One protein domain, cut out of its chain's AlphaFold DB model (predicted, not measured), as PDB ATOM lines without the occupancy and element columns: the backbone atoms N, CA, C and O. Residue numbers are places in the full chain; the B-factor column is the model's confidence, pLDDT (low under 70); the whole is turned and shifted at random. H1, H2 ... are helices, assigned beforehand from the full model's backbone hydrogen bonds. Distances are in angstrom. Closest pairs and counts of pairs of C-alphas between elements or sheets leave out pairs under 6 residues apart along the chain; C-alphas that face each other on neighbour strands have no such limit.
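AT A GLANCE: This is residues 4 to 170 of the 170 residues of an uncharacterized protein of Methanosarcinales archaeon (UniProt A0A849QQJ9). Picture two lobes: a slim arm, where H1 folds back beside the first part of the long H3 and H2 sits at the far end, and a thicker head of six helices, H4 to H9. H3 runs from the arm into the head and packs on H4, H5 and H6 with its later residues. The printed part has 167 residues with nine named helices, H1 to H9 in order, and no named strand: all helix. It is only just loose, close to compact, with a radius of gyration of the C-alphas of 18.5 A, and elongated, spanning 64 by 33 by 30 A.

IN THESE COORDINATES: Find C-alpha 4 at (198.702, 92.881, 107.190); there H1 begins, residues 4 to 18. Next come H2, residues 25 to 31, and H3, residues 33 to 57, 36.7 A long. Read on through H4, residues 60 to 76, 24.3 A; H5, 79 to 94; H6, 98 to 114, 24.6 A; H7, 117 to 132; H8, 136 to 149; and H9, 155 to 168, ending at C-alpha 168, (203.348, 110.711, 120.609).

HOW THE PARTS SIT: Look first at Cys 14 and Cys 35, closest C-alphas of H1 and H3 at 5.7 A; these helices touch at a shallow tilt of 28 degrees, opposite ways. H2 and H3 touch only at the corner, Leu 29 to Cys 35, C-alphas 5.3 A apart. H3, the hub, touches H5 at Met 49 and Ala 92, closest C-alphas 4.8 A apart. H4 and H5 are a hairpin. H6 touches H8 at Lys 106 and Ala 149, closest C-alphas 4.3 A apart, at a steep tilt of 65 degrees. H7 touches H9 with closest C-alphas Lys 128 and Met 168, 5.0 A apart. H1 and H9 are apart. Every O i to N i+4 pair is within hydrogen-bond range except in H4, 12 of 13.

THE WHOLE: The farthest C-alphas, Thr 22 and Leu 156, are 64.5 A apart. The printed part has no cut and no long link. Look for pLDDT under 70 at residues 169 to 170.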
ATOM      1  N   LYS A   4     199.824  93.247 108.066       82.44
ATOM      2  CA  LYS A   4     198.702  92.881 107.190       82.44
ATOM      3  C   LYS A   4     198.825  93.466 105.779       82.44
ATOM      4  O   LYS A   4     198.714  92.727 104.810       82.44
ATOM      5  N   ALA A   5     199.092  94.768 105.663       85.56
ATOM      6  CA  ALA A   5     199.252  95.417 104.361       85.56
ATOM      7  C   ALA A   5     200.456  94.853 103.585       85.56
ATOM      8  O   ALA A   5     200.449  94.787 102.359       85.56
ATOM      9  N   GLU A   6     201.501  94.442 104.300       88.56
ATOM     10  CA  GLU A   6     202.658  93.790 103.700       88.56
ATOM     11  C   GLU A   6     202.349  92.362 103.234       88.56
ATOM     12  O   GLU A   6     202.744  91.996 102.134       88.56
ATOM     13  N   LEU A   7     201.597  91.577 104.010       90.94
ATOM     14  CA  LEU A   7     201.116  90.253 103.603       90.94
ATOM     15  C   LEU A   7     200.194  90.325 102.381       90.94
ATOM     16  O   LEU A   7     200.356  89.526 101.464       90.94
ATOM     17  N   GLU A   8     199.273  91.291 102.345       92.56
ATOM     18  CA  GLU A   8     198.409  91.547 101.184       92.56
ATOM     19  C   GLU A   8     199.254  91.848  99.941       92.56
ATOM     20  O   GLU A   8     199.071  91.217  98.902       92.56
ATOM     21  N   LYS A   9     200.266  92.714 100.073       93.75
ATOM     22  CA  LYS A   9     201.202  93.014  98.987       93.75
ATOM     23  C   LYS A   9     201.970  91.772  98.511       93.75
ATOM     24  O   LYS A   9     202.061  91.534  97.310       93.75
ATOM     25  N   LEU A  10     202.527  90.978  99.429       94.44
ATOM     26  CA  LEU A  10     203.248  89.749  99.077       94.44
ATOM     27  C   LEU A  10     202.326  88.747  98.371       94.44
ATOM     28  O   LEU A  10     202.753  88.086  97.426       94.44
ATOM     29  N   ALA A  11     201.069  88.644  98.809       95.00
ATOM     30  CA  ALA A  11     200.068  87.784  98.191       95.00
ATOM     31  C   ALA A  11     199.728  88.239  96.764       95.00
ATOM     32  O   ALA A  11     199.701  87.402  95.865       95.00
ATOM     33  N   GLU A  12     199.542  89.542  96.530       95.75
ATOM     34  CA  GLU A  12     199.324  90.109  95.190       95.75
ATOM     35  C   GLU A  12     200.506  89.835  94.249       95.75
ATOM     36  O   GLU A  12     200.316  89.411  93.107       95.75
ATOM     37  N   GLU A  13     201.739  90.019  94.732       95.25
ATOM     38  CA  GLU A  13     202.956  89.732  93.967       95.25
ATOM     39  C   GLU A  13     203.078  88.235  93.631       95.25
ATOM     40  O   GLU A  13     203.408  87.880  92.496       95.25
ATOM     41  N   CYS A  14     202.770  87.353  94.589       95.00
ATOM     42  CA  CYS A  14     202.750  85.907  94.377       95.00
ATOM     43  C   CYS A  14     201.642  85.477  93.405       95.00
ATOM     44  O   CYS A  14     201.899  84.631  92.553       95.00
ATOM     45  N   GLN A  15     200.447  86.073  93.478       94.06
ATOM     46  CA  GLN A  15     199.338  85.788  92.562       94.06
ATOM     47  C   GLN A  15     199.712  86.161  91.125       94.06
ATOM     48  O   GLN A  15     199.649  85.322  90.231       94.06
ATOM     49  N   ALA A  16     200.212  87.381  90.913       94.00
ATOM     50  CA  ALA A  16     200.660  87.838  89.598       94.00
ATOM     51  C   ALA A  16     201.838  87.013  89.043       94.00
ATOM     52  O   ALA A  16     202.084  87.001  87.835       94.00
ATOM     53  N   CYS A  17     202.611  86.368  89.919       92.69
ATOM     54  CA  CYS A  17     203.669  85.442  89.537       92.69
ATOM     55  C   CYS A  17     203.108  84.065  89.147       92.69
ATOM     56  O   CYS A  17     203.485  83.550  88.096       92.69
ATOM     57  N   ALA A  18     202.189  83.515  89.943       91.38
ATOM     58  CA  ALA A  18     201.548  82.222  89.704       91.38
ATOM     59  C   ALA A  18     200.654  82.222  88.453       91.38
ATOM     60  O   ALA A  18     200.653  81.250  87.711       91.38
ATOM     61  N   ASP A  19     199.985  83.338  88.141       91.50
ATOM     62  CA  ASP A  19     199.134  83.477  86.945       91.50
ATOM     63  C   ASP A  19     199.905  83.341  85.611       91.50
ATOM     64  O   ASP A  19     199.303  83.290  84.536       91.50
ATOM     65  N   LYS A  20     201.246  83.310  85.653       88.88
ATOM     66  CA  LYS A  20     202.120  83.170  84.477       88.88
ATOM     67  C   LYS A  20     202.473  81.724  84.143       88.88
ATOM     68  O   LYS A  20     203.063  81.495  83.084       88.88
ATOM     69  N   ASP A  21     202.162  80.767  85.011       83.81
ATOM     70  CA  ASP A  21     202.392  79.350  84.753       83.81
ATOM     71  C   ASP A  21     201.138  78.503  85.017       83.81
ATOM     72  O   ASP A  21     200.093  78.996  85.433       83.81
ATOM     73  N   THR A  22     201.204  77.225  84.644       80.50
ATOM     74  CA  THR A  22     200.091  76.275  84.795       80.50
ATOM     75  C   THR A  22     200.243  75.395  86.035       80.50
ATOM     76  O   THR A  22     199.512  74.410  86.167       80.50
ATOM     77  N   ALA A  23     201.234  75.665  86.893       84.25
ATOM     78  CA  ALA A  23     201.459  74.884  88.100       84.25
ATOM     79  C   ALA A  23     200.357  75.178  89.125       84.25
ATOM     80  O   ALA A  23     199.690  76.213  89.100       84.25
ATOM     81  N   SER A  24     200.147  74.251  90.059       91.56
ATOM     82  CA  SER A  24     199.290  74.559  91.206       91.56
ATOM     83  C   SER A  24     199.931  75.653  92.069       91.56
ATOM     84  O   SER A  24     201.156  75.736  92.149       91.56
ATOM     85  N   ILE A  25     199.124  76.438  92.792       91.62
ATOM     86  CA  ILE A  25     199.634  77.472  93.714       91.62
ATOM     87  C   ILE A  25     200.654  76.880  94.701       91.62
ATOM     88  O   ILE A  25     201.711  77.462  94.921       91.62
ATOM     89  N   ASN A  26     200.372  75.695  95.254       91.19
ATOM     90  CA  ASN A  26     201.278  75.023  96.189       91.19
ATOM     91  C   ASN A  26     202.627  74.705  95.539       91.19
ATOM     92  O   ASN A  26     203.674  75.010  96.099       91.19
ATOM     93  N   GLU A  27     202.609  74.129  94.341       92.19
ATOM     94  CA  GLU A  27     203.830  73.814  93.603       92.19
ATOM     95  C   GLU A  27     204.607  75.079  93.220       92.19
ATOM     96  O   GLU A  27     205.833  75.101  93.321       92.19
ATOM     97  N   HIS A  28     203.911  76.156  92.849       93.06
ATOM     98  CA  HIS A  28     204.528  77.438  92.534       93.06
ATOM     99  C   HIS A  28     205.251  78.031  93.751       93.06
ATOM    100  O   HIS A  28     206.416  78.413  93.647       93.06
ATOM    101  N   LEU A  29     204.605  78.063  94.922       91.94
ATOM    102  CA  LEU A  29     205.216  78.547  96.166       91.94
ATOM    103  C   LEU A  29     206.443  77.712  96.583       91.94
ATOM    104  O   LEU A  29     207.375  78.251  97.180       91.94
ATOM    105  N   GLU A  30     206.475  76.421  96.237       92.00
ATOM    106  CA  GLU A  30     207.595  75.509  96.518       92.00
ATOM    107  C   GLU A  30     208.698  75.503  95.458       92.00
ATOM    108  O   GLU A  30     209.745  74.896  95.688       92.00
ATOM    109  N   ASN A  31     208.526  76.162  94.311       92.12
ATOM    110  CA  ASN A  31     209.493  76.089  93.208       92.12
ATOM    111  C   ASN A  31     209.936  77.456  92.680       92.12
ATOM    112  O   ASN A  31     211.109  77.608  92.336       92.12
ATOM    113  N   CYS A  32     209.061  78.461  92.678       94.31
ATOM    114  CA  CYS A  32     209.393  79.814  92.247       94.31
ATOM    115  C   CYS A  32     210.349  80.490  93.253       94.31
ATOM    116  O   CYS A  32     209.980  80.668  94.417       94.31
ATOM    117  N   PRO A  33     211.559  80.920  92.840       93.62
ATOM    118  CA  PRO A  33     212.531  81.528  93.751       93.62
ATOM    119  C   PRO A  33     212.021  82.788  94.460       93.62
ATOM    120  O   PRO A  33     212.297  82.976  95.639       93.62
ATOM    121  N   LEU A  34     211.249  83.631  93.765       93.56
ATOM    122  CA  LEU A  34     210.685  84.851  94.351       93.56
ATOM    123  C   LEU A  34     209.631  84.517  95.413       93.56
ATOM    124  O   LEU A  34     209.700  84.991  96.545       93.56
ATOM    125  N   CYS A  35     208.684  83.647  95.063       94.62
ATOM    126  CA  CYS A  35     207.590  83.280  95.953       94.62
ATOM    127  C   CYS A  35     208.064  82.459  97.163       94.62
ATOM    128  O   CYS A  35     207.450  82.544  98.223       94.62
ATOM    129  N   LYS A  36     209.192  81.742  97.058       94.25
ATOM    130  CA  LYS A  36     209.871  81.125  98.210       94.25
ATOM    131  C   LYS A  36     210.331  82.146  99.241       94.25
ATOM    132  O   LYS A  36     210.109  81.955 100.434       94.25
ATOM    133  N   GLU A  37     210.955  83.233  98.795       94.00
ATOM    134  CA  GLU A  37     211.397  84.295  99.703       94.00
ATOM    135  C   GLU A  37     210.199  85.010 100.336       94.00
ATOM    136  O   GLU A  37     210.194  85.277 101.539       94.00
ATOM    137  N   HIS A  38     209.132  85.244  99.563       94.75
ATOM    138  CA  HIS A  38     207.884  85.800 100.091       94.75
ATOM    139  C   HIS A  38     207.239  84.874 101.127       94.75
ATOM    140  O   HIS A  38     206.832  85.339 102.192       94.75
ATOM    141  N   LYS A  39     207.205  83.561 100.860       93.44
ATOM    142  CA  LYS A  39     206.718  82.542 101.797       93.44
ATOM    143  C   LYS A  39     207.510  82.573 103.100       93.44
ATOM    144  O   LYS A  39     206.914  82.685 104.164       93.44
ATOM    145  N   LYS A  40     208.842  82.564 103.027       92.12
ATOM    146  CA  LYS A  40     209.717  82.632 104.207       92.12
ATOM    147  C   LYS A  40     209.465  83.892 105.040       92.12
ATOM    148  O   LYS A  40     209.459  83.843 106.268       92.12
ATOM    149  N   LYS A  41     209.236  85.026 104.377       90.75
ATOM    150  CA  LYS A  41     208.882  86.281 105.045       90.75
ATOM    151  C   LYS A  41     207.517  86.199 105.737       90.75
ATOM    152  O   LYS A  41     207.404  86.593 106.895       90.75
ATOM    153  N   ALA A  42     206.511  85.636 105.069       91.62
ATOM    154  CA  ALA A  42     205.185  85.418 105.643       91.62
ATOM    155  C   ALA A  42     205.212  84.452 106.844       91.62
ATOM    156  O   ALA A  42     204.553  84.704 107.853       91.62
ATOM    157  N   GLU A  43     206.020  83.390 106.784       91.88
ATOM    158  CA  GLU A  43     206.246  82.472 107.909       91.88
ATOM    159  C   GLU A  43     206.862  83.189 109.116       91.88
ATOM    160  O   GLU A  43     206.455  82.936 110.250       91.88
ATOM    161  N   GLY A  44     207.791  84.124 108.886       89.19
ATOM    162  CA  GLY A  44     208.349  84.972 109.942       89.19
ATOM    163  C   GLY A  44     207.280  85.806 110.655       89.19
ATOM    164  O   GLY A  44     207.252  85.858 111.887       89.19
ATOM    165  N   PHE A  45     206.344  86.392 109.903       88.31
ATOM    166  CA  PHE A  45     205.204  87.100 110.492       88.31
ATOM    167  C   PHE A  45     204.307  86.169 111.311       88.31
ATOM    168  O   PHE A  45     203.935  86.520 112.431       88.31
ATOM    169  N   ASN A  46     204.012  84.969 110.804       88.50
ATOM    170  CA  ASN A  46     203.200  83.992 111.528       88.50
ATOM    171  C   ASN A  46     203.845  83.568 112.857       88.50
ATOM    172  O   ASN A  46     203.187  83.576 113.894       88.50
ATOM    173  N   GLN A  47     205.152  83.298 112.859       89.69
ATOM    174  CA  GLN A  47     205.890  82.973 114.084       89.69
ATOM    175  C   GLN A  47     205.827  84.109 115.113       89.69
ATOM    176  O   GLN A  47     205.664  83.860 116.309       89.69
ATOM    177  N   MET A  48     205.929  85.368 114.675       91.19
ATOM    178  CA  MET A  48     205.807  86.510 115.583       91.19
ATOM    179  C   MET A  48     204.395  86.617 116.179       91.19
ATOM    180  O   MET A  48     204.258  86.881 117.376       91.19
ATOM    181  N   MET A  49     203.350  86.373 115.382       90.31
ATOM    182  CA  MET A  49     201.970  86.333 115.878       90.31
ATOM    183  C   MET A  49     201.785  85.254 116.946       90.31
ATOM    184  O   MET A  49     201.281  85.562 118.024       90.31
ATOM    185  N   GLU A  50     202.276  84.035 116.710       92.25
ATOM    186  CA  GLU A  50     202.215  82.933 117.681       92.25
ATOM    187  C   GLU A  50     202.920  83.291 119.000       92.25
ATOM    188  O   GLU A  50     202.405  83.031 120.092       92.25
ATOM    189  N   VAL A  51     204.083  83.950 118.925       92.31
ATOM    190  CA  VAL A  51     204.800  84.431 120.115       92.31
ATOM    191  C   VAL A  51     203.962  85.452 120.884       92.31
ATOM    192  O   VAL A  51     203.880  85.380 122.112       92.31
ATOM    193  N   VAL A  52     203.339  86.409 120.198       94.19
ATOM    194  CA  VAL A  52     202.553  87.470 120.841       94.19
ATOM    195  C   VAL A  52     201.223  86.946 121.394       94.19
ATOM    196  O   VAL A  52     200.820  87.352 122.487       94.19
ATOM    197  N   GLU A  53     200.590  85.984 120.729       94.38
ATOM    198  CA  GLU A  53     199.413  85.273 121.232       94.38
ATOM    199  C   GLU A  53     199.745  84.466 122.495       94.38
ATOM    200  O   GLU A  53     199.061  84.566 123.523       94.38
ATOM    201  N   MET A  54     200.873  83.753 122.481       95.12
ATOM    202  CA  MET A  54     201.389  83.063 123.659       95.12
ATOM    203  C   MET A  54     201.623  84.043 124.816       95.12
ATOM    204  O   MET A  54     201.237  83.752 125.947       95.12
ATOM    205  N   LEU A  55     202.174  85.233 124.558       95.19
ATOM    206  CA  LEU A  55     202.330  86.268 125.587       95.19
ATOM    207  C   LEU A  55     200.983  86.772 126.120       95.19
ATOM    208  O   LEU A  55     200.834  86.964 127.329       95.19
ATOM    209  N   ALA A  56     199.994  86.982 125.251       96.38
ATOM    210  CA  ALA A  56     198.668  87.446 125.646       96.38
ATOM    211  C   ALA A  56     197.918  86.431 126.530       96.38
ATOM    212  O   ALA A  56     197.172  86.839 127.422       96.38
ATOM    213  N   SER A  57     198.158  85.129 126.337       96.38
ATOM    214  CA  SER A  57     197.560  84.057 127.150       96.38
ATOM    215  C   SER A  57     198.217  83.855 128.524       96.38
ATOM    216  O   SER A  57     197.611  83.257 129.414       96.38
ATOM    217  N   LYS A  58     199.436  84.367 128.736       97.25
ATOM    218  CA  LYS A  58     200.165  84.227 130.008       97.25
ATOM    219  C   LYS A  58     199.483  84.991 131.160       97.25
ATOM    220  O   LYS A  58     198.865  86.039 130.930       97.25
ATOM    221  N   PRO A  59     199.639  84.536 132.419       97.81
ATOM    222  CA  PRO A  59     199.296  85.334 133.596       97.81
ATOM    223  C   PRO A  59     200.027  86.684 133.602       97.81
ATOM    224  O   PRO A  59     201.125  86.797 133.061       97.81
ATOM    225  N   GLU A  60     199.443  87.709 134.234       96.94
ATOM    226  CA  GLU A  60     199.997  89.076 134.217       96.94
ATOM    227  C   GLU A  60     201.446  89.141 134.707       96.94
ATOM    228  O   GLU A  60     202.265  89.805 134.084       96.94
ATOM    229  N   GLU A  61     201.779  88.439 135.790       97.31
ATOM    230  CA  GLU A  61     203.131  88.453 136.356       97.31
ATOM    231  C   GLU A  61     204.169  87.877 135.382       97.31
ATOM    232  O   GLU A  61     205.215  88.484 135.139       97.31
ATOM    233  N   GLU A  62     203.857  86.741 134.755       97.69
ATOM    234  CA  GLU A  62     204.722  86.123 133.752       97.69
ATOM    235  C   GLU A  62     204.826  86.982 132.493       97.69
ATOM    236  O   GLU A  62     205.930  87.222 131.994       97.69
ATOM    237  N   ARG A  63     203.692  87.502 131.999       97.81
ATOM    238  CA  ARG A  63     203.668  88.417 130.854       97.81
ATOM    239  C   ARG A  63     204.519  89.651 131.148       97.81
ATOM    240  O   ARG A  63     205.326  90.035 130.307       97.81
ATOM    241  N   ALA A  64     204.404  90.236 132.341       97.62
ATOM    242  CA  ALA A  64     205.178  91.402 132.751       97.62
ATOM    243  C   ALA A  64     206.678  91.109 132.834       97.62
ATOM    244  O   ALA A  64     207.479  91.935 132.402       97.62
ATOM    245  N   LYS A  65     207.068  89.931 133.330       97.69
ATOM    246  CA  LYS A  65     208.469  89.500 133.362       97.69
ATOM    247  C   LYS A  65     209.051  89.375 131.954       97.69
ATOM    248  O   LYS A  65     210.123  89.914 131.686       97.69
ATOM    249  N   ILE A  66     208.343  88.696 131.051       96.88
ATOM    250  CA  ILE A  66     208.825  88.467 129.683       96.88
ATOM    251  C   ILE A  66     208.873  89.784 128.901       96.88
ATOM    252  O   ILE A  66     209.894  90.111 128.296       96.88
ATOM    253  N   LEU A  67     207.791  90.568 128.944       96.94
ATOM    254  CA  LEU A  67     207.734  91.867 128.279       96.94
ATOM    255  C   LEU A  67     208.738  92.856 128.873       96.94
ATOM    256  O   LEU A  67     209.358  93.600 128.122       96.94
ATOM    257  N   GLY A  68     208.949  92.839 130.189       97.12
ATOM    258  CA  GLY A  68     209.938  93.678 130.861       97.12
ATOM    259  C   GLY A  68     211.345  93.425 130.330       97.12
ATOM    260  O   GLY A  68     211.998  94.358 129.867       97.12
ATOM    261  N   ALA A  69     211.756  92.154 130.284       96.25
ATOM    262  CA  ALA A  69     213.051  91.761 129.734       96.25
ATOM    263  C   ALA A  69     213.208  92.171 128.258       96.25
ATOM    264  O   ALA A  69     214.255  92.681 127.860       96.25
ATOM    265  N   ARG A  70     212.154  92.015 127.441       95.38
ATOM    266  CA  ARG A  70     212.164  92.467 126.039       95.38
ATOM    267  C   ARG A  70     212.309  93.979 125.916       95.38
ATOM    268  O   ARG A  70     213.087  94.444 125.095       95.38
ATOM    269  N   MET A  71     211.600  94.751 126.732       96.25
ATOM    270  CA  MET A  71     211.670  96.214 126.698       96.25
ATOM    271  C   MET A  71     213.036  96.739 127.144       96.25
ATOM    272  O   MET A  71     213.537  97.703 126.562       96.25
ATOM    273  N   GLU A  72     213.669  96.093 128.124       95.75
ATOM    274  CA  GLU A  72     215.055  96.388 128.494       95.75
ATOM    275  C   GLU A  72     216.011  96.097 127.338       95.75
ATOM    276  O   GLU A  72     216.774  96.984 126.957       95.75
ATOM    277  N   GLN A  73     215.898  94.921 126.720       96.44
ATOM    278  CA  GLN A  73     216.699  94.555 125.555       96.44
ATOM    279  C   GLN A  73     216.518  95.563 124.411       96.44
ATOM    280  O   GLN A  73     217.496  96.039 123.839       96.44
ATOM    281  N   PHE A  74     215.274  95.935 124.099       97.44
ATOM    282  CA  PHE A  74     214.982  96.922 123.068       97.44
ATOM    283  C   PHE A  74     215.654  98.256 123.366       97.44
ATOM    284  O   PHE A  74     216.208  98.851 122.455       97.44
ATOM    285  N   SER A  75     215.667  98.720 124.617       96.50
ATOM    286  CA  SER A  75     216.281 100.010 124.962       96.50
ATOM    287  C   SER A  75     217.791 100.086 124.691       96.50
ATOM    288  O   SER A  75     218.328 101.184 124.595       96.50
ATOM    289  N   GLU A  76     218.450  98.938 124.533       96.25
ATOM    290  CA  GLU A  76     219.894  98.806 124.308       96.25
ATOM    291  C   GLU A  76     220.239  98.490 122.840       96.25
ATOM    292  O   GLU A  76     221.408  98.495 122.457       96.25
ATOM    293  N   MET A  77     219.233  98.237 121.997       97.00
ATOM    294  CA  MET A  77     219.431  97.971 120.573       97.00
ATOM    295  C   MET A  77     219.766  99.248 119.782       97.00
ATOM    296  O   MET A  77     219.229 100.318 120.100       97.00
ATOM    297  N   PRO A  78     220.558  99.128 118.694       97.31
ATOM    298  CA  PRO A  78     220.684 100.168 117.674       97.31
ATOM    299  C   PRO A  78     219.322 100.610 117.127       97.31
ATOM    300  O   PRO A  78     218.385  99.814 117.064       97.31
ATOM    301  N   ASP A  79     219.209 101.881 116.743       95.25
ATOM    302  CA  ASP A  79     217.933 102.517 116.392       95.25
ATOM    303  C   ASP A  79     217.161 101.790 115.284       95.25
ATOM    304  O   ASP A  79     215.964 101.552 115.433       95.25
ATOM    305  N   ASP A  80     217.835 101.395 114.207       94.75
ATOM    306  CA  ASP A  80     217.260 100.661 113.077       94.75
ATOM    307  C   ASP A  80     216.678  99.307 113.511       94.75
ATOM    308  O   ASP A  80     215.494  99.037 113.302       94.75
ATOM    309  N   LYS A  81     217.481  98.509 114.221       95.69
ATOM    310  CA  LYS A  81     217.095  97.195 114.754       95.69
ATOM    311  C   LYS A  81     215.961  97.300 115.768       95.69
ATOM    312  O   LYS A  81     215.095  96.434 115.840       95.69
ATOM    313  N   ARG A  82     215.964  98.366 116.568       97.12
ATOM    314  CA  ARG A  82     214.948  98.627 117.588       97.12
ATOM    315  C   ARG A  82     213.604  98.993 116.966       97.12
ATOM    316  O   ARG A  82     212.576  98.525 117.446       97.12
ATOM    317  N   ILE A  83     213.605  99.824 115.922       95.88
ATOM    318  CA  ILE A  83     212.392 100.188 115.174       95.88
ATOM    319  C   ILE A  83     211.770  98.943 114.545       95.88
ATOM    320  O   ILE A  83     210.562  98.759 114.670       95.88
ATOM    321  N   GLU A  84     212.584  98.103 113.907       92.94
ATOM    322  CA  GLU A  84     212.148  96.846 113.296       92.94
ATOM    323  C   GLU A  84     211.543  95.903 114.344       92.94
ATOM    324  O   GLU A  84     210.357  95.592 114.277       92.94
ATOM    325  N   ALA A  85     212.299  95.560 115.393       93.94
ATOM    326  CA  ALA A  85     211.861  94.591 116.399       93.94
ATOM    327  C   ALA A  85     210.621  95.045 117.193       93.94
ATOM    328  O   ALA A  85     209.730  94.243 117.484       93.94
ATOM    329  N   ILE A  86     210.535  96.333 117.555       95.38
ATOM    330  CA  ILE A  86     209.329  96.870 118.200       95.38
ATOM    331  C   ILE A  86     208.174  96.911 117.195       95.38
ATOM    332  O   ILE A  86     207.048  96.596 117.572       95.38
ATOM    333  N   GLY A  87     208.430  97.286 115.939       93.81
ATOM    334  CA  GLY A  87     207.424  97.333 114.880       93.81
ATOM    335  C   GLY A  87     206.746  95.983 114.674       93.81
ATOM    336  O   GLY A  87     205.529  95.899 114.807       93.81
ATOM    337  N   GLU A  88     207.532  94.926 114.470       91.62
ATOM    338  CA  GLU A  88     207.039  93.552 114.301       91.62
ATOM    339  C   GLU A  88     206.181  93.101 115.486       91.62
ATOM    340  O   GLU A  88     205.085  92.571 115.314       91.62
ATOM    341  N   MET A  89     206.644  93.362 116.711       93.88
ATOM    342  CA  MET A  89     205.910  92.986 117.914       93.88
ATOM    343  C   MET A  89     204.592  93.763 118.058       93.88
ATOM    344  O   MET A  89     203.582  93.212 118.507       93.88
ATOM    345  N   LEU A  90     204.589  95.058 117.725       93.88
ATOM    346  CA  LEU A  90     203.384  95.882 117.778       93.88
ATOM    347  C   LEU A  90     202.388  95.490 116.694       93.88
ATOM    348  O   LEU A  90     201.191  95.498 116.977       93.88
ATOM    349  N   ASP A  91     202.849  95.172 115.492       91.94
ATOM    350  CA  ASP A  91     201.982  94.751 114.398       91.94
ATOM    351  C   ASP A  91     201.369  93.380 114.702       91.94
ATOM    352  O   ASP A  91     200.148  93.261 114.676       91.94
ATOM    353  N   ALA A  92     202.162  92.408 115.165       92.62
ATOM    354  CA  ALA A  92     201.655  91.116 115.633       92.62
ATOM    355  C   ALA A  92     200.631  91.258 116.774       92.62
ATOM    356  O   ALA A  92     199.591  90.607 116.771       92.62
ATOM    357  N   ALA A  93     200.862  92.169 117.728       93.88
ATOM    358  CA  ALA A  93     199.875  92.465 118.768       93.88
ATOM    359  C   ALA A  93     198.586  93.092 118.215       93.88
ATOM    360  O   ALA A  93     197.549  93.022 118.868       93.88
ATOM    361  N   GLY A  94     198.653  93.763 117.063       91.69
ATOM    362  CA  GLY A  94     197.507  94.386 116.409       91.69
ATOM    363  C   GLY A  94     196.569  93.422 115.702       91.69
ATOM    364  O   GLY A  94     195.408  93.777 115.533       91.69
ATOM    365  N   GLU A  95     197.053  92.232 115.354       90.81
ATOM    366  CA  GLU A  95     196.255  91.167 114.737       90.81
ATOM    367  C   GLU A  95     195.536  90.286 115.777       90.81
ATOM    368  O   GLU A  95     194.667  89.487 115.434       90.81
ATOM    369  N   LEU A  96     195.860  90.441 117.068       92.94
ATOM    370  CA  LEU A  96     195.161  89.734 118.141       92.94
ATOM    371  C   LEU A  96     193.705  90.216 118.299       92.94
ATOM    372  O   LEU A  96     193.412  91.394 118.069       92.94
ATOM    373  N   PRO A  97     192.808  89.362 118.835       93.94
ATOM    374  CA  PRO A  97     191.514  89.805 119.351       93.94
ATOM    375  C   PRO A  97     191.657  90.992 120.318       93.94
ATOM    376  O   PRO A  97     192.618  91.062 121.091       93.94
ATOM    377  N   GLU A  98     190.698  91.927 120.303       94.38
ATOM    378  CA  GLU A  98     190.813  93.210 121.026       94.38
ATOM    379  C   GLU A  98     191.098  93.018 122.529       94.38
ATOM    380  O   GLU A  98     191.928  93.725 123.102       94.38
ATOM    381  N   ASP A  99     190.491  92.016 123.172       94.69
ATOM    382  CA  ASP A  99     190.715  91.720 124.590       94.69
ATOM    383  C   ASP A  99     192.145  91.217 124.871       94.69
ATOM    384  O   ASP A  99     192.754  91.588 125.880       94.69
ATOM    385  N   ALA A 100     192.701  90.396 123.978       96.06
ATOM    386  CA  ALA A 100     194.060  89.877 124.055       96.06
ATOM    387  C   ALA A 100     195.087  90.986 123.793       96.06
ATOM    388  O   ALA A 100     196.023  91.161 124.582       96.06
ATOM    389  N   MET A 101     194.861  91.811 122.765       96.00
ATOM    390  CA  MET A 101     195.663  93.005 122.502       96.00
ATOM    391  C   MET A 101     195.687  93.920 123.734       96.00
ATOM    392  O   MET A 101     196.757  94.360 124.162       96.00
ATOM    393  N   PHE A 102     194.532  94.199 124.345       96.38
ATOM    394  CA  PHE A 102     194.430  95.121 125.481       96.38
ATOM    395  C   PHE A 102     195.208  94.631 126.702       96.38
ATOM    396  O   PHE A 102     195.821  95.453 127.388       96.38
ATOM    397  N   LYS A 103     195.248  93.316 126.953       96.56
ATOM    398  CA  LYS A 103     196.095  92.721 128.003       96.56
ATOM    399  C   LYS A 103     197.571  93.043 127.756       96.56
ATOM    400  O   LYS A 103     198.243  93.543 128.654       96.56
ATOM    401  N   VAL A 104     198.058  92.844 126.529       97.00
ATOM    402  CA  VAL A 104     199.448  93.158 126.148       97.00
ATOM    403  C   VAL A 104     199.735  94.657 126.272       97.00
ATOM    404  O   VAL A 104     200.761  95.045 126.841       97.00
ATOM    405  N   VAL A 105     198.823  95.516 125.797       96.19
ATOM    406  CA  VAL A 105     198.965  96.981 125.892       96.19
ATOM    407  C   VAL A 105     199.007  97.440 127.346       96.19
ATOM    408  O   VAL A 105     199.814  98.308 127.695       96.19
ATOM    409  N   LYS A 106     198.166  96.859 128.205       96.19
ATOM    410  CA  LYS A 106     198.154  97.156 129.635       96.19
ATOM    411  C   LYS A 106     199.499  96.839 130.266       96.19
ATOM    412  O   LYS A 106     200.134  97.745 130.805       96.19
ATOM    413  N   THR A 107     199.982  95.612 130.096       97.38
ATOM    414  CA  THR A 107     201.252  95.185 130.685       97.38
ATOM    415  C   THR A 107     202.423  96.048 130.213       97.38
ATOM    416  O   THR A 107     203.191  96.540 131.040       97.38
ATOM    417  N   ARG A 108     202.553  96.327 128.905       95.69
ATOM    418  CA  ARG A 108     203.646  97.189 128.411       95.69
ATOM    419  C   ARG A 108     203.528  98.629 128.910       95.69
ATOM    420  O   ARG A 108     204.543  99.261 129.189       95.69
ATOM    421  N   THR A 109     202.307  99.148 129.064       95.19
ATOM    422  CA  THR A 109     202.082 100.485 129.630       95.19
ATOM    423  C   THR A 109     202.527 100.523 131.088       95.19
ATOM    424  O   THR A 109     203.253 101.439 131.479       95.19
ATOM    425  N   ASP A 110     202.180  99.505 131.877       95.69
ATOM    426  CA  ASP A 110     202.623  99.377 133.264       95.69
ATOM    427  C   ASP A 110     204.146  99.297 133.375       95.69
ATOM    428  O   ASP A 110     204.732 100.023 134.186       95.69
ATOM    429  N   ILE A 111     204.797  98.492 132.533       96.19
ATOM    430  CA  ILE A 111     206.261  98.397 132.470       96.19
ATOM    431  C   ILE A 111     206.874  99.759 132.140       96.19
ATOM    432  O   ILE A 111     207.756 100.220 132.864       96.19
ATOM    433  N   MET A 112     206.364 100.466 131.124       94.00
ATOM    434  CA  MET A 112     206.850 101.803 130.760       94.00
ATOM    435  C   MET A 112     206.800 102.793 131.924       94.00
ATOM    436  O   MET A 112     207.655 103.673 132.014       94.00
ATOM    437  N   THR A 113     205.825 102.673 132.831       93.31
ATOM    438  CA  THR A 113     205.765 103.551 134.012       93.31
ATOM    439  C   THR A 113     206.835 103.252 135.061       93.31
ATOM    440  O   THR A 113     207.157 104.145 135.843       93.31
ATOM    441  N   LYS A 114     207.389 102.036 135.064       94.06
ATOM    442  CA  LYS A 114     208.393 101.554 136.024       94.06
ATOM    443  C   LYS A 114     209.828 101.685 135.507       94.06
ATOM    444  O   LYS A 114     210.752 101.695 136.314       94.06
ATOM    445  N   LEU A 115     210.021 101.794 134.191       94.75
ATOM    446  CA  LEU A 115     211.349 101.910 133.589       94.75
ATOM    447  C   LEU A 115     212.073 103.215 133.986       94.75
ATOM    448  O   LEU A 115     211.429 104.268 134.113       94.75
ATOM    449  N   PRO A 116     213.418 103.176 134.086       95.75
ATOM    450  CA  PRO A 116     214.256 104.369 134.175       95.75
ATOM    451  C   PRO A 116     213.949 105.388 133.069       95.75
ATOM    452  O   PRO A 116     213.544 105.037 131.956       95.75
ATOM    453  N   LYS A 117     214.107 106.681 133.380       93.62
ATOM    454  CA  LYS A 117     213.686 107.782 132.494       93.62
ATOM    455  C   LYS A 117     214.368 107.719 131.125       93.62
ATOM    456  O   LYS A 117     213.699 107.949 130.125       93.62
ATOM    457  N   ASP A 118     215.662 107.448 131.093       95.75
ATOM    458  CA  ASP A 118     216.488 107.289 129.894       95.75
ATOM    459  C   ASP A 118     215.966 106.160 128.994       95.75
ATOM    460  O   ASP A 118     215.570 106.432 127.858       95.75
ATOM    461  N   LYS A 119     215.817 104.939 129.528       96.38
ATOM    462  CA  LYS A 119     215.263 103.793 128.786       96.38
ATOM    463  C   LYS A 119     213.852 104.085 128.279       96.38
ATOM    464  O   LYS A 119     213.529 103.852 127.114       96.38
ATOM    465  N   ARG A 120     213.010 104.685 129.126       94.56
ATOM    466  CA  ARG A 120     211.647 105.083 128.759       94.56
ATOM    467  C   ARG A 120     211.626 106.084 127.603       94.56
ATOM    468  O   ARG A 120     210.789 105.956 126.717       94.56
ATOM    469  N   MET A 121     212.518 107.074 127.597       93.75
ATOM    470  CA  MET A 121     212.592 108.071 126.524       93.75
ATOM    471  C   MET A 121     213.009 107.444 125.189       93.75
ATOM    472  O   MET A 121     212.402 107.767 124.169       93.75
ATOM    473  N   VAL A 122     213.971 106.516 125.198       96.12
ATOM    474  CA  VAL A 122     214.411 105.773 124.002       96.12
ATOM    475  C   VAL A 122     213.255 104.975 123.390       96.12
ATOM    476  O   VAL A 122     212.952 105.097 122.198       96.12
ATOM    477  N   LEU A 123     212.548 104.204 124.219       95.69
ATOM    478  CA  LEU A 123     211.422 103.385 123.769       95.69
ATOM    479  C   LEU A 123     210.244 104.242 123.288       95.69
ATOM    480  O   LEU A 123     209.648 103.938 122.259       95.69
ATOM    481  N   MET A 124     209.940 105.348 123.974       93.00
ATOM    482  CA  MET A 124     208.905 106.288 123.529       93.00
ATOM    483  C   MET A 124     209.249 106.966 122.203       93.00
ATOM    484  O   MET A 124     208.363 107.143 121.368       93.00
ATOM    485  N   GLY A 125     210.510 107.356 122.001       94.31
ATOM    486  CA  GLY A 125     210.965 107.927 120.733       94.31
ATOM    487  C   GLY A 125     210.761 106.946 119.581       94.31
ATOM    488  O   GLY A 125     210.214 107.312 118.543       94.31
ATOM    489  N   THR A 126     211.099 105.679 119.816       95.62
ATOM    490  CA  THR A 126     210.908 104.600 118.836       95.62
ATOM    491  C   THR A 126     209.429 104.352 118.548       95.62
ATOM    492  O   THR A 126     209.018 104.323 117.390       95.62
ATOM    493  N   LEU A 127     208.601 104.268 119.594       93.12
ATOM    494  CA  LEU A 127     207.154 104.113 119.451       93.12
ATOM    495  C   LEU A 127     206.543 105.271 118.647       93.12
ATOM    496  O   LEU A 127     205.751 105.025 117.742       93.12
ATOM    497  N   LYS A 128     206.955 106.521 118.904       93.06
ATOM    498  CA  LYS A 128     206.509 107.684 118.121       93.06
ATOM    499  C   LYS A 128     206.847 107.527 116.635       93.06
ATOM    500  O   LYS A 128     205.992 107.784 115.787       93.06
ATOM    501  N   GLN A 129     208.066 107.098 116.313       93.56
ATOM    502  CA  GLN A 129     208.483 106.890 114.924       93.56
ATOM    503  C   GLN A 129     207.657 105.798 114.234       93.56
ATOM    504  O   GLN A 129     207.202 106.012 113.110       93.56
ATOM    505  N   ILE A 130     207.405 104.670 114.901       93.06
ATOM    506  CA  ILE A 130     206.578 103.580 114.360       93.06
ATOM    507  C   ILE A 130     205.143 104.065 114.122       93.06
ATOM    508  O   ILE A 130     204.637 103.993 113.002       93.06
ATOM    509  N   MET A 131     204.519 104.652 115.146       90.62
ATOM    510  CA  MET A 131     203.131 105.118 115.089       90.62
ATOM    511  C   MET A 131     202.906 106.208 114.036       90.62
ATOM    512  O   MET A 131     201.814 106.297 113.477       90.62
ATOM    513  N   SER A 132     203.920 107.025 113.728       91.06
ATOM    514  CA  SER A 132     203.819 108.046 112.674       91.06
ATOM    515  C   SER A 132     203.539 107.457 111.284       91.06
ATOM    516  O   SER A 132     202.935 108.125 110.450       91.06
ATOM    517  N   LYS A 133     203.921 106.192 111.056       90.19
ATOM    518  CA  LYS A 133     203.762 105.464 109.787       90.19
ATOM    519  C   LYS A 133     202.521 104.567 109.749       90.19
ATOM    520  O   LYS A 133     202.313 103.847 108.764       90.19
ATOM    521  N   TRP A 134     201.742 104.539 110.827       90.81
ATOM    522  CA  TRP A 134     200.525 103.742 110.901       90.81
ATOM    523  C   TRP A 134     199.345 104.438 110.221       90.81
ATOM    524  O   TRP A 134     199.261 105.672 110.251       90.81
ATOM    525  N   PRO A 135     198.412 103.656 109.656       89.62
ATOM    526  CA  PRO A 135     197.110 104.176 109.271       89.62
ATOM    527  C   PRO A 135     196.312 104.600 110.520       89.62
ATOM    528  O   PRO A 135     196.615 104.205 111.654       89.62
ATOM    529  N   ASP A 136     195.332 105.483 110.336       89.06
ATOM    530  CA  ASP A 136     194.662 106.151 111.457       89.06
ATOM    531  C   ASP A 136     193.777 105.214 112.287       89.06
ATOM    532  O   ASP A 136     193.694 105.365 113.507       89.06
ATOM    533  N   ASP A 137     193.176 104.206 111.664       89.62
ATOM    534  CA  ASP A 137     192.451 103.127 112.336       89.62
ATOM    535  C   ASP A 137     193.351 102.380 113.336       89.62
ATOM    536  O   ASP A 137     192.986 102.223 114.507       89.62
ATOM    537  N   ARG A 138     194.580 102.033 112.932       89.44
ATOM    538  CA  ARG A 138     195.574 101.393 113.803       89.44
ATOM    539  C   ARG A 138     195.985 102.303 114.961       89.44
ATOM    540  O   ARG A 138     196.035 101.847 116.106       89.44
ATOM    541  N   LYS A 139     196.223 103.596 114.704       90.12
ATOM    542  CA  LYS A 139     196.510 104.583 115.768       90.12
ATOM    543  C   LYS A 139     195.354 104.695 116.763       90.12
ATOM    544  O   LYS A 139     195.588 104.821 117.967       90.12
ATOM    545  N   MET A 140     194.113 104.667 116.280       89.62
ATOM    546  CA  MET A 140     192.919 104.770 117.117       89.62
ATOM    547  C   MET A 140     192.704 103.524 117.978       89.62
ATOM    548  O   MET A 140     192.355 103.668 119.153       89.62
ATOM    549  N   LEU A 141     192.968 102.331 117.441       91.12
ATOM    550  CA  LEU A 141     192.954 101.080 118.200       91.12
ATOM    551  C   LEU A 141     193.991 101.105 119.332       91.12
ATOM    552  O   LEU A 141     193.645 100.899 120.496       91.12
ATOM    553  N   GLU A 142     195.236 101.473 119.020       91.81
ATOM    554  CA  GLU A 142     196.310 101.625 120.007       91.81
ATOM    555  C   GLU A 142     195.953 102.645 121.101       91.81
ATOM    556  O   GLU A 142     196.119 102.398 122.297       91.81
ATOM    557  N   LYS A 143     195.400 103.795 120.703       90.50
ATOM    558  CA  LYS A 143     194.946 104.835 121.628       90.50
ATOM    559  C   LYS A 143     193.847 104.324 122.559       90.50
ATOM    560  O   LYS A 143     193.893 104.618 123.756       90.50
ATOM    561  N   ARG A 144     192.866 103.577 122.042       92.62
ATOM    562  CA  ARG A 144     191.788 102.980 122.846       92.62
ATOM    563  C   ARG A 144     192.361 102.005 123.872       92.62
ATOM    564  O   ARG A 144     192.049 102.132 125.057       92.62
ATOM    565  N   ALA A 145     193.263 101.128 123.438       93.56
ATOM    566  CA  ALA A 145     193.945 100.175 124.303       93.56
ATOM    567  C   ALA A 145     194.754 100.880 125.408       93.56
ATOM    568  O   ALA A 145     194.620 100.550 126.585       93.56
ATOM    569  N   GLY A 146     195.518 101.926 125.072       92.12
ATOM    570  CA  GLY A 146     196.260 102.732 126.050       92.12
ATOM    571  C   GLY A 146     195.353 103.495 127.029       92.12
ATOM    572  O   GLY A 146     195.676 103.664 128.207       92.12
ATOM    573  N   MET A 147     194.175 103.942 126.587       91.62
ATOM    574  CA  MET A 147     193.191 104.564 127.478       91.62
ATOM    575  C   MET A 147     192.582 103.561 128.461       91.62
ATOM    576  O   MET A 147     192.435 103.919 129.636       91.62
ATOM    577  N   ALA A 148     192.277 102.344 128.003       93.88
ATOM    578  CA  ALA A 148     191.782 101.243 128.829       93.88
ATOM    579  C   ALA A 148     192.845 100.767 129.834       93.88
ATOM    580  O   ALA A 148     192.559 100.647 131.024       93.88
ATOM    581  N   ALA A 149     194.099 100.634 129.393       93.75
ATOM    582  CA  ALA A 149     195.253 100.258 130.214       93.75
ATOM    583  C   ALA A 149     195.488 101.161 131.436       93.75
ATOM    584  O   ALA A 149     196.131 100.750 132.393       93.75
ATOM    585  N   THR A 150     194.993 102.402 131.400       93.75
ATOM    586  CA  THR A 150     195.201 103.405 132.458       93.75
ATOM    587  C   THR A 150     193.952 103.664 133.302       93.75
ATOM    588  O   THR A 150     193.943 104.576 134.134       93.75
ATOM    589  N   GLN A 151     192.863 102.923 133.070       92.50
ATOM    590  CA  GLN A 151     191.558 103.189 133.679       92.50
ATOM    591  C   GLN A 151     191.505 102.881 135.180       92.50
ATOM    592  O   GLN A 151     190.730 103.510 135.897       92.50
ATOM    593  N   ASP A 152     192.340 101.970 135.665       92.69
ATOM    594  CA  ASP A 152     192.479 101.588 137.075       92.69
ATOM    595  C   ASP A 152     193.574 102.382 137.808       92.69
ATOM    596  O   ASP A 152     193.682 102.325 139.031       92.69
ATOM    597  N   TYR A 153     194.364 103.189 137.095       95.00
ATOM    598  CA  TYR A 153     195.386 104.027 137.719       95.00
ATOM    599  C   TYR A 153     194.760 105.139 138.559       95.00
ATOM    600  O   TYR A 153     193.759 105.747 138.158       95.00
ATOM    601  N   PHE A 154     195.431 105.505 139.656       95.69
ATOM    602  CA  PHE A 154     195.123 106.740 140.375       95.69
ATOM    603  C   PHE A 154     195.259 107.964 139.454       95.69
ATOM    604  O   PHE A 154     196.030 107.963 138.487       95.69
ATOM    605  N   ILE A 155     194.497 109.019 139.756       94.50
ATOM    606  CA  ILE A 155     194.217 110.100 138.804       94.50
ATOM    607  C   ILE A 155     195.476 110.784 138.249       94.50
ATOM    608  O   ILE A 155     195.557 111.001 137.039       94.50
ATOM    609  N   LEU A 156     196.496 111.052 139.074       95.00
ATOM    610  CA  LEU A 156     197.710 111.721 138.590       95.00
ATOM    611  C   LEU A 156     198.550 110.804 137.692       95.00
ATOM    612  O   LEU A 156     198.938 111.238 136.609       95.00
ATOM    613  N   LYS A 157     198.767 109.525 138.051       93.94
ATOM    614  CA  LYS A 157     199.465 108.564 137.165       93.94
ATOM    615  C   LYS A 157     198.732 108.425 135.837       93.94
ATOM    616  O   LYS A 157     199.363 108.473 134.782       93.94
ATOM    617  N   ARG A 158     197.399 108.334 135.864       95.25
ATOM    618  CA  ARG A 158     196.569 108.307 134.652       95.25
ATOM    619  C   ARG A 158     196.808 109.536 133.777       95.25
ATOM    620  O   ARG A 158     197.019 109.390 132.574       95.25
ATOM    621  N   MET A 159     196.793 110.735 134.358       93.88
ATOM    622  CA  MET A 159     197.033 111.977 133.619       93.88
ATOM    623  C   MET A 159     198.447 112.041 133.040       93.88
ATOM    624  O   MET A 159     198.601 112.383 131.868       93.88
ATOM    625  N   MET A 160     199.468 111.668 133.815       92.38
ATOM    626  CA  MET A 160     200.860 111.641 133.356       92.38
ATOM    627  C   MET A 160     201.028 110.726 132.140       92.38
ATOM    628  O   MET A 160     201.530 111.166 131.107       92.38
ATOM    629  N   VAL A 161     200.534 109.489 132.228       92.00
ATOM    630  CA  VAL A 161     200.647 108.502 131.146       92.00
ATOM    631  C   VAL A 161     199.846 108.931 129.918       92.00
ATOM    632  O   VAL A 161     200.355 108.897 128.800       92.00
ATOM    633  N   ARG A 162     198.619 109.434 130.087       90.75
ATOM    634  CA  ARG A 162     197.822 109.928 128.951       90.75
ATOM    635  C   ARG A 162     198.458 111.142 128.272       90.75
ATOM    636  O   ARG A 162     198.403 111.243 127.050       90.75
ATOM    637  N   ASN A 163     199.092 112.040 129.024       89.50
ATOM    638  CA  ASN A 163     199.833 113.166 128.454       89.50
ATOM    639  C   ASN A 163     201.074 112.704 127.682       89.50
ATOM    640  O   ASN A 163     201.394 113.291 126.650       89.50
ATOM    641  N   MET A 164     201.743 111.640 128.137       85.81
ATOM    642  CA  MET A 164     202.823 110.998 127.385       85.81
ATOM    643  C   MET A 164     202.319 110.464 126.036       85.81
ATOM    644  O   MET A 164     202.894 110.810 125.008       85.81
ATOM    645  N   PHE A 165     201.206 109.719 126.012       83.12
ATOM    646  CA  PHE A 165     200.599 109.223 124.767       83.12
ATOM    647  C   PHE A 165     200.154 110.342 123.820       83.12
ATOM    648  O   PHE A 165     200.422 110.275 122.622       83.12
ATOM    649  N   LYS A 166     199.532 111.408 124.339       83.25
ATOM    650  CA  LYS A 166     199.109 112.557 123.519       83.25
ATOM    651  C   LYS A 166     200.268 113.195 122.749       83.25
ATOM    652  O   LYS A 166     200.086 113.544 121.594       83.25
ATOM    653  N   LYS A 167     201.453 113.311 123.357       81.25
ATOM    654  CA  LYS A 167     202.653 113.871 122.701       81.25
ATOM    655  C   LYS A 167     203.237 112.965 121.607       81.25
ATOM    656  O   LYS A 167     204.000 113.444 120.767       81.25
ATOM    657  N   MET A 168     202.930 111.667 121.641       78.38
ATOM    658  CA  MET A 168     203.348 110.711 120.609       78.38
ATOM    659  C   MET A 168     202.409 110.727 119.399       78.38
ATOM    660  O   MET A 168     202.871 110.524 118.285       78.38
ATOM    661  N   LEU A 169     201.119 110.991 119.626       67.62
ATOM    662  CA  LEU A 169     200.073 111.046 118.596       67.62
ATOM    663  C   LEU A 169     199.920 112.420 117.918       67.62
ATOM    664  O   LEU A 169     199.104 112.543 117.009       67.62
ATOM    665  N   ALA A 170     200.653 113.430 118.393       64.38
ATOM    666  CA  ALA A 170     200.743 114.767 117.809       64.38
ATOM    667  C   ALA A 170     202.022 114.903 116.976       64.38
ATOM    668  O   ALA A 170     201.921 115.488 115.882       64.38
TER     669      ALA A 170